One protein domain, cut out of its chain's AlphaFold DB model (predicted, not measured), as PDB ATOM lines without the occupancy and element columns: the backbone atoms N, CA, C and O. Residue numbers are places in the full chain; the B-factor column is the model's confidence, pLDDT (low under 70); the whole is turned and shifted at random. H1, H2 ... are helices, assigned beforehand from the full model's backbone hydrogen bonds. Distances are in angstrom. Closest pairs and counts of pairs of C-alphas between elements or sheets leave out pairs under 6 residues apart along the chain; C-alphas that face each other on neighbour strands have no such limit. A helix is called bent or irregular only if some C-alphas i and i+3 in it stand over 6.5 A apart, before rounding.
ATOM      1  N   ASP A 229     112.334 107.552  57.494       52.25
ATOM      2  CA  ASP A 229     112.001 106.555  58.539       52.25
ATOM      3  C   ASP A 229     112.697 106.776  59.905       52.25
ATOM      4  O   ASP A 229     113.913 106.547  60.030       52.25
ATOM      5  N   PRO A 230     111.946 107.170  60.957       57.88
ATOM      6  CA  PRO A 230     112.526 107.516  62.248       57.88
ATOM      7  C   PRO A 230     113.293 106.357  62.893       57.88
ATOM      8  O   PRO A 230     114.231 106.613  63.649       57.88
ATOM      9  N   ARG A 231     113.002 105.088  62.561       60.19
ATOM     10  CA  ARG A 231     113.793 103.939  63.046       60.19
ATOM     11  C   ARG A 231     115.251 104.023  62.584       60.19
ATOM     12  O   ARG A 231     116.170 103.772  63.367       60.19
ATOM     13  N   GLY A 232     115.474 104.449  61.340       67.62
ATOM     14  CA  GLY A 232     116.809 104.703  60.796       67.62
ATOM     15  C   GLY A 232     117.490 105.922  61.427       67.62
ATOM     16  O   GLY A 232     118.708 105.915  61.620       67.62
ATOM     17  N   ALA A 233     116.723 106.954  61.789       66.00
ATOM     18  CA  ALA A 233     117.245 108.153  62.441       66.00
ATOM     19  C   ALA A 233     117.680 107.894  63.895       66.00
ATOM     20  O   ALA A 233     118.804 108.246  64.258       66.00
ATOM     21  N   TYR A 234     116.864 107.198  64.698       61.53
ATOM     22  CA  TYR A 234     117.232 106.812  66.067       61.53
ATOM     23  C   TYR A 234     118.474 105.914  66.098       61.53
ATOM     24  O   TYR A 234     119.354 106.119  66.932       61.53
ATOM     25  N   HIS A 235     118.614 104.977  65.151       65.25
ATOM     26  CA  HIS A 235     119.813 104.138  65.073       65.25
ATOM     27  C   HIS A 235     121.076 104.942  64.699       65.25
ATOM     28  O   HIS A 235     122.137 104.736  65.293       65.25
ATOM     29  N   LYS A 236     120.968 105.912  63.776       71.75
ATOM     30  CA  LYS A 236     122.064 106.844  63.454       71.75
ATOM     31  C   LYS A 236     122.442 107.726  64.652       71.75
ATOM     32  O   LYS A 236     123.631 107.922  64.888       71.75
ATOM     33  N   TYR A 237     121.464 108.210  65.419       66.44
ATOM     34  CA  TYR A 237     121.704 109.035  66.608       66.44
ATOM     35  C   TYR A 237     122.359 108.234  67.745       66.44
ATOM     36  O   TYR A 237     123.364 108.677  68.293       66.44
ATOM     37  N   ALA A 238     121.875 107.017  68.029       68.94
ATOM     38  CA  ALA A 238     122.488 106.094  68.992       68.94
ATOM     39  C   ALA A 238     123.976 105.858  68.684       68.94
ATOM     40  O   ALA A 238     124.843 106.026  69.541       68.94
ATOM     41  N   LYS A 239     124.273 105.558  67.412       72.19
ATOM     42  CA  LYS A 239     125.633 105.318  66.921       72.19
ATOM     43  C   LYS A 239     126.520 106.568  66.981       72.19
ATOM     44  O   LYS A 239     127.711 106.445  67.250       72.19
ATOM     45  N   ALA A 240     125.959 107.758  66.761       70.06
ATOM     46  CA  ALA A 240     126.677 109.028  66.890       70.06
ATOM     47  C   ALA A 240     126.963 109.414  68.354       70.06
ATOM     48  O   ALA A 240     127.988 110.029  68.632       70.06
ATOM     49  N   ALA A 241     126.089 109.025  69.287       73.62
ATOM     50  CA  ALA A 241     126.238 109.269  70.722       73.62
ATOM     51  C   ALA A 241     127.174 108.273  71.440       73.62
ATOM     52  O   ALA A 241     127.348 108.386  72.648       73.62
ATOM     53  N   GLN A 242     127.745 107.292  70.726       65.44
ATOM     54  CA  GLN A 242     128.564 106.191  71.271       65.44
ATOM     55  C   GLN A 242     127.873 105.322  72.347       65.44
ATOM     56  O   GLN A 242     128.519 104.488  72.974       65.44
ATOM     57  N   ASN A 243     126.555 105.453  72.521       61.19
ATOM     58  CA  ASN A 243     125.776 104.613  73.425       61.19
ATOM     59  C   ASN A 243     125.340 103.339  72.690       61.19
ATOM     60  O   ASN A 243     124.423 103.373  71.869       61.19
ATOM     61  N   GLU A 244     125.977 102.211  73.007       55.97
ATOM     62  CA  GLU A 244     125.677 100.907  72.391       55.97
ATOM     63  C   GLU A 244     124.257 100.401  72.707       55.97
ATOM     64  O   GLU A 244     123.691  99.627  71.937       55.97
ATOM     65  N   ILE A 245     123.652 100.877  73.803       52.72
ATOM     66  CA  ILE A 245     122.267 100.587  74.192       52.72
ATOM     67  C   ILE A 245     121.595 101.886  74.660       52.72
ATOM     68  O   ILE A 245     122.018 102.488  75.646       52.72
ATOM     69  N   MET A 246     120.510 102.296  73.996       60.09
ATOM     70  CA  MET A 246     119.571 103.294  74.523       60.09
ATOM     71  C   MET A 246     118.204 102.650  74.742       60.09
ATOM     72  O   MET A 246     117.588 102.145  73.804       60.09
ATOM     73  N   PHE A 247     117.712 102.704  75.978       57.00
ATOM     74  CA  PHE A 247     116.342 102.320  76.304       57.00
ATOM     75  C   PHE A 247     115.400 103.478  75.967       57.00
ATOM     76  O   PHE A 247     115.262 104.417  76.747       57.00
ATOM     77  N   ILE A 248     114.776 103.404  74.792       56.69
ATOM     78  CA  ILE A 248     113.739 104.345  74.356       56.69
ATOM     79  C   ILE A 248     112.475 104.064  75.179       56.69
ATOM     80  O   ILE A 248     111.901 102.975  75.101       56.69
ATOM     81  N   ASP A 249     112.052 105.029  75.996       54.91
ATOM     82  CA  ASP A 249     110.819 104.923  76.773       54.91
ATOM     83  C   ASP A 249     109.641 105.280  75.861       54.91
ATOM     84  O   ASP A 249     109.210 106.430  75.780       54.91
ATOM     85  N   VAL A 250     109.124 104.263  75.166       53.09
ATOM     86  CA  VAL A 250     108.030 104.358  74.179       53.09
ATOM     87  C   VAL A 250     106.787 105.082  74.726       53.09
ATOM     88  O   VAL A 250     105.994 105.615  73.953       53.09
ATOM     89  N   THR A 251     106.623 105.149  76.053       52.34
ATOM     90  CA  THR A 251     105.522 105.870  76.707       52.34
ATOM     91  C   THR A 251     105.766 107.369  76.902       52.34
ATOM     92  O   THR A 251     104.805 108.106  77.106       52.34
ATOM     93  N   LYS A 252     107.020 107.841  76.834       54.44
ATOM     94  CA  LYS A 252     107.375 109.259  77.011       54.44
ATOM     95  C   LYS A 252     107.598 110.010  75.707       54.44
ATOM     96  O   LYS A 252     107.264 111.187  75.645       54.44
ATOM     97  N   ASP A 253     108.110 109.342  74.678       56.69
ATOM     98  CA  ASP A 253     108.501 110.007  73.424       56.69
ATOM     99  C   ASP A 253     107.306 110.372  72.513       56.69
ATOM    100  O   ASP A 253     107.499 110.856  71.401       56.69
ATOM    101  N   GLY A 254     106.066 110.163  72.987       55.97
ATOM    102  CA  GLY A 254     104.801 110.703  72.458       55.97
ATOM    103  C   GLY A 254     104.313 110.117  71.127       55.97
ATOM    104  O   GLY A 254     103.147 109.765  70.982       55.97
ATOM    105  N   TRP A 255     105.214 109.937  70.170       57.03
ATOM    106  CA  TRP A 255     104.896 109.638  68.776       57.03
ATOM    107  C   TRP A 255     104.363 108.213  68.548       57.03
ATOM    108  O   TRP A 255     103.410 107.999  67.801       57.03
ATOM    109  N   LEU A 256     104.919 107.215  69.248       56.72
ATOM    110  CA  LEU A 256     104.373 105.850  69.229       56.72
ATOM    111  C   LEU A 256     103.117 105.704  70.098       56.72
ATOM    112  O   LEU A 256     102.308 104.816  69.832       56.72
ATOM    113  N   PHE A 257     102.937 106.574  71.099       59.47
ATOM    114  CA  PHE A 257     101.711 106.615  71.893       59.47
ATOM    115  C   PHE A 257     100.528 107.037  71.019       59.47
ATOM    116  O   PHE A 257      99.489 106.393  71.091       59.47
ATOM    117  N   GLU A 258     100.699 108.018  70.126       65.25
ATOM    118  CA  GLU A 258      99.678 108.385  69.135       65.25
ATOM    119  C   GLU A 258      99.340 107.222  68.191       65.25
ATOM    120  O   GLU A 258      98.166 106.909  68.041       65.25
ATOM    121  N   GLN A 259     100.319 106.487  67.646       64.69
ATOM    122  CA  GLN A 259     100.028 105.334  66.772       64.69
ATOM    123  C   GLN A 259      99.351 104.152  67.491       64.69
ATOM    124  O   GLN A 259      98.470 103.502  66.924       64.69
ATOM    125  N   TRP A 260      99.745 103.849  68.732       64.12
ATOM    126  CA  TRP A 260      99.090 102.806  69.533       64.12
ATOM    127  C   TRP A 260      97.680 103.221  69.939       64.12
ATOM    128  O   TRP A 260      96.744 102.428  69.817       64.12
ATOM    129  N   ARG A 261      97.524 104.480  70.355       71.81
ATOM    130  CA  ARG A 261      96.238 105.084  70.669       71.81
ATOM    131  C   ARG A 261      95.325 105.072  69.451       71.81
ATOM    132  O   ARG A 261      94.224 104.550  69.564       71.81
ATOM    133  N   GLU A 262      95.802 105.498  68.283       74.75
ATOM    134  CA  GLU A 262      95.081 105.407  67.009       74.75
ATOM    135  C   GLU A 262      94.647 103.978  66.687       74.75
ATOM    136  O   GLU A 262      93.538 103.787  66.201       74.75
ATOM    137  N   ARG A 263      95.473 102.957  66.949       76.75
ATOM    138  CA  ARG A 263      95.057 101.564  66.738       76.75
ATOM    139  C   ARG A 263      93.906 101.185  67.670       76.75
ATOM    140  O   ARG A 263      92.883 100.702  67.191       76.75
ATOM    141  N   THR A 264      94.037 101.457  68.968       83.06
ATOM    142  CA  THR A 264      92.962 101.184  69.938       83.06
ATOM    143  C   THR A 264      91.711 102.027  69.689       83.06
ATOM    144  O   THR A 264      90.606 101.543  69.901       83.06
ATOM    145  N   GLU A 265      91.853 103.253  69.183       85.38
ATOM    146  CA  GLU A 265      90.745 104.136  68.820       85.38
ATOM    147  C   GLU A 265      90.092 103.700  67.502       85.38
ATOM    148  O   GLU A 265      88.873 103.760  67.404       85.38
ATOM    149  N   ARG A 266      90.836 103.172  66.520       84.31
ATOM    150  CA  ARG A 266      90.264 102.553  65.310       84.31
ATOM    151  C   ARG A 266      89.521 101.259  65.629       84.31
ATOM    152  O   ARG A 266      88.416 101.089  65.133       84.31
ATOM    153  N   GLU A 267      90.073 100.388  66.474       86.50
ATOM    154  CA  GLU A 267      89.390  99.169  66.940       86.50
ATOM    155  C   GLU A 267      88.151  99.530  67.793       86.50
ATOM    156  O   GLU A 267      87.068  98.984  67.588       86.50
ATOM    157  N   ALA A 268      88.239 100.532  68.677       88.12
ATOM    158  CA  ALA A 268      87.079 101.044  69.414       88.12
ATOM    159  C   ALA A 268      86.029 101.698  68.496       88.12
ATOM    160  O   ALA A 268      84.832 101.524  68.720       88.12
ATOM    161  N   LEU A 269      86.442 102.414  67.445       90.12
ATOM    162  CA  LEU A 269      85.542 102.984  66.439       90.12
ATOM    163  C   LEU A 269      84.902 101.902  65.563       90.12
ATOM    164  O   LEU A 269      83.722 102.027  65.250       90.12
ATOM    165  N   ALA A 270      85.618 100.834  65.208       91.56
ATOM    166  CA  ALA A 270      85.060  99.692  64.486       91.56
ATOM    167  C   ALA A 270      83.995  98.971  65.333       91.56
ATOM    168  O   ALA A 270      82.906  98.677  64.834       91.56
ATOM    169  N   ARG A 271      84.230  98.816  66.644       92.00
ATOM    170  CA  ARG A 271      83.217  98.341  67.609       92.00
ATOM    171  C   ARG A 271      82.025  99.286  67.723       92.00
ATOM    172  O   ARG A 271      80.892  98.838  67.581       92.00
ATOM    173  N   LEU A 272      82.258 100.588  67.905       91.62
ATOM    174  CA  LEU A 272      81.196 101.603  67.999       91.62
ATOM    175  C   LEU A 272      80.361 101.727  66.714       91.62
ATOM    176  O   LEU A 272      79.182 102.066  66.782       91.62
ATOM    177  N   ARG A 273      80.944 101.442  65.545       94.69
ATOM    178  CA  ARG A 273      80.240 101.392  64.253       94.69
ATOM    179  C   ARG A 273      79.559 100.048  63.971       94.69
ATOM    180  O   ARG A 273      78.863  99.934  62.964       94.69
ATOM    181  N   GLY A 274      79.770  99.033  64.811       96.00
ATOM    182  CA  GLY A 274      79.318  97.661  64.560       96.00
ATOM    183  C   GLY A 274      80.032  96.975  63.385       96.00
ATOM    184  O   GLY A 274      79.537  95.973  62.871       96.00
ATOM    185  N   GLU A 275      81.179  97.496  62.940       94.50
ATOM    186  CA  GLU A 275      82.001  96.891  61.886       94.50
ATOM    187  C   GLU A 275      82.602  95.558  62.377       94.50
ATOM    188  O   GLU A 275      82.470  94.560  61.669       94.50
ATOM    189  N   ASP A 276      83.111  95.502  63.618       90.69
ATOM    190  CA  ASP A 276      83.554  94.263  64.294       90.69
ATOM    191  C   ASP A 276      82.430  93.212  64.350       90.69
ATOM    192  O   ASP A 276      82.628  92.045  64.016       90.69
ATOM    193  N   GLU A 277      81.216  93.612  64.744       93.38
ATOM    194  CA  GLU A 277      80.078  92.691  64.861       93.38
ATOM    195  C   GLU A 277      79.624  92.184  63.483       93.38
ATOM    196  O   GLU A 277      79.296  91.009  63.313       93.38
ATOM    197  N   LYS A 278      79.655  93.054  62.467       96.62
ATOM    198  CA  LYS A 278      79.374  92.699  61.073       96.62
ATOM    199  C   LYS A 278      80.441  91.772  60.492       96.62
ATOM    200  O   LYS A 278      80.101  90.898  59.697       96.62
ATOM    201  N   GLN A 279      81.706  91.939  60.875       93.12
ATOM    202  CA  GLN A 279      82.783  91.026  60.504       93.12
ATOM    203  C   GLN A 279      82.608  89.664  61.189       93.12
ATOM    204  O   GLN A 279      82.532  88.658  60.491       93.12
ATOM    205  N   ARG A 280      82.380  89.629  62.508       93.31
ATOM    206  CA  ARG A 280      82.094  88.387  63.245       93.31
ATOM    207  C   ARG A 280      80.864  87.651  62.699       93.31
ATOM    208  O   ARG A 280      80.865  86.428  62.611       93.31
ATOM    209  N   LYS A 281      79.823  88.376  62.272       95.88
ATOM    210  CA  LYS A 281      78.648  87.803  61.584       95.88
ATOM    211  C   LYS A 281      78.990  87.203  60.217       95.88
ATOM    212  O   LYS A 281      78.439  86.162  59.881       95.88
ATOM    213  N   ARG A 282      79.904  87.807  59.448       95.62
ATOM    214  CA  ARG A 282      80.412  87.227  58.189       95.62
ATOM    215  C   ARG A 282      81.264  85.985  58.430       95.62
ATOM    216  O   ARG A 282      81.132  85.032  57.681       95.62
ATOM    217  N   GLU A 283      82.097  85.976  59.467       92.19
ATOM    218  CA  GLU A 283      82.920  84.820  59.850       92.19
ATOM    219  C   GLU A 283      82.047  83.653  60.347       92.19
ATOM    220  O   GLU A 283      82.246  82.507  59.941       92.19
ATOM    221  N   LEU A 284      81.002  83.941  61.134       94.38
ATOM    222  CA  LEU A 284      79.978  82.960  61.513       94.38
ATOM    223  C   LEU A 284      79.173  82.456  60.306       94.38
ATOM    224  O   LEU A 284      78.942  81.259  60.184       94.38
ATOM    225  N   GLN A 285      78.777  83.330  59.377       95.19
ATOM    226  CA  GLN A 285      78.098  82.893  58.156       95.19
ATOM    227  C   GLN A 285      79.019  82.035  57.273       95.19
ATOM    228  O   GLN A 285      78.590  80.994  56.792       95.19
ATOM    229  N   ALA A 286      80.288  82.415  57.111       90.38
ATOM    230  CA  ALA A 286      81.263  81.660  56.328       90.38
ATOM    231  C   ALA A 286      81.576  80.287  56.946       90.38
ATOM    232  O   ALA A 286      81.734  79.315  56.214       90.38
ATOM    233  N   THR A 287      81.627  80.171  58.276       89.19
ATOM    234  CA  THR A 287      81.784  78.870  58.953       89.19
ATOM    235  C   THR A 287      80.525  78.008  58.838       89.19
ATOM    236  O   THR A 287      80.640  76.822  58.549       89.19
ATOM    237  N   LEU A 288      79.321  78.586  58.937       92.44
ATOM    238  CA  LEU A 288      78.064  77.869  58.666       92.44
ATOM    239  C   LEU A 288      77.938  77.414  57.201       92.44
ATOM    240  O   LEU A 288      77.437  76.323  56.941       92.44
ATOM    241  N   GLU A 289      78.404  78.217  56.241       91.06
ATOM    242  CA  GLU A 289      78.435  77.861  54.816       91.06
ATOM    243  C   GLU A 289      79.500  76.794  54.512       91.06
ATOM    244  O   GLU A 289      79.231  75.892  53.718       91.06
ATOM    245  N   LYS A 290      80.663  76.823  55.185       87.81
ATOM    246  CA  LYS A 290      81.682  75.754  55.121       87.81
ATOM    247  C   LYS A 290      81.187  74.434  55.723       87.81
ATOM    248  O   LYS A 290      81.422  73.385  55.133       87.81
ATOM    249  N   ASN A 291      80.449  74.495  56.831       89.75
ATOM    250  CA  ASN A 291      79.888  73.327  57.524       89.75
ATOM    251  C   ASN A 291      78.565  72.830  56.911       89.75
ATOM    252  O   ASN A 291      77.948  71.898  57.431       89.75
ATOM    253  N   LYS A 292      78.086  73.448  55.826       94.25
ATOM    254  CA  LYS A 292      76.852  73.029  55.165       94.25
ATOM    255  C   LYS A 292      77.082  71.723  54.410       94.25
ATOM    256  O   LYS A 292      77.808  71.705  53.417       94.25
ATOM    257  N   ILE A 293      76.382  70.672  54.836       94.94
ATOM    258  CA  ILE A 293      76.412  69.359  54.189       94.94
ATOM    259  C   ILE A 293      76.035  69.504  52.703       94.94
ATOM    260  O   ILE A 293      74.990  70.058  52.343       94.94
TER     261      ILE A 293
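AT A GLANCE: This is residues 229 to 293 of the 826 residues of an uncharacterized protein of Naematelia encephala (UniProt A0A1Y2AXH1). Three helices are strung along an extended chain with no common core: a short helix, H1, at one end, a loop that folds back from it, and then two longer helices, H2 and H3, that meet near their ends in an open corner. H2 runs away from the H1 end, and after the corner H3 makes an arm that leads to the last printed residues. The printed part has 65 residues with three named helices, H1, H2 and H3 in that order, and no named strand; the class is all helix, with 45 residues in the helices. The whole is extended, with a radius of gyration of the C-alphas of 21.1 A, and its C-alphas span 66 by 27 by 18 A.

IN THESE COORDINATES: The printed part begins at Asp 229, and H1 follows at once as residues 230 to 240, 15.0 A from first to last C-alpha. Its first C-alpha, that of Pro 230, is at (112.526, 107.516, 62.248). Residues 241 to 254 hold no named element. H2 is residues 255 to 272, the longest helix by residues, and measures 25.0 A; C-alpha 255 is at (104.896, 109.638, 68.776). H3 is residues 275 to 290 and measures 22.2 A, ending with C-alpha 290 at (81.682, 75.754, 55.121). No helix is bent or irregular.

HOW THE PARTS SIT: H1 touches no helix; it is apart from H2 and apart from H3. H2 and H3 are close but not clearly touching, with 2 pairs of C-alphas within 8 A. Their closest C-alphas are those of Ala 270 and Asp 276, 5.6 A apart. Their lines stand at a steep tilt of 63 degrees, and they run the same way. Their centres are 23.2 A apart. In H1, H2 and H3 every pair of backbone O of residue i and N of residue i+4 is within hydrogen-bond range.

THE WHOLE: The outline is a rod, and the two C-alphas farthest apart, those of Gln 242 and Ile 293, are 66.1 A from each other. The first and last printed C-alphas, those of Asp 229 and Ile 293, are 51.7 A apart. The printed part has no cut. The link from H1 to H2 is long, with 14 residues, and the link from H2 to H3 is tight, with 2 residues. Two stretches stand free: residues 249 to 266, of which 255 to 266 belong to H2, and residues 280 to 293, of which 280 to 290 belong to H3. The mean pLDDT of the printed part is 75.8; residues 229 to 235, 237 to 238 and 242 to 260 are under 70. The mean pLDDT is 66 in H1, 77 in H2 and 93 in H3.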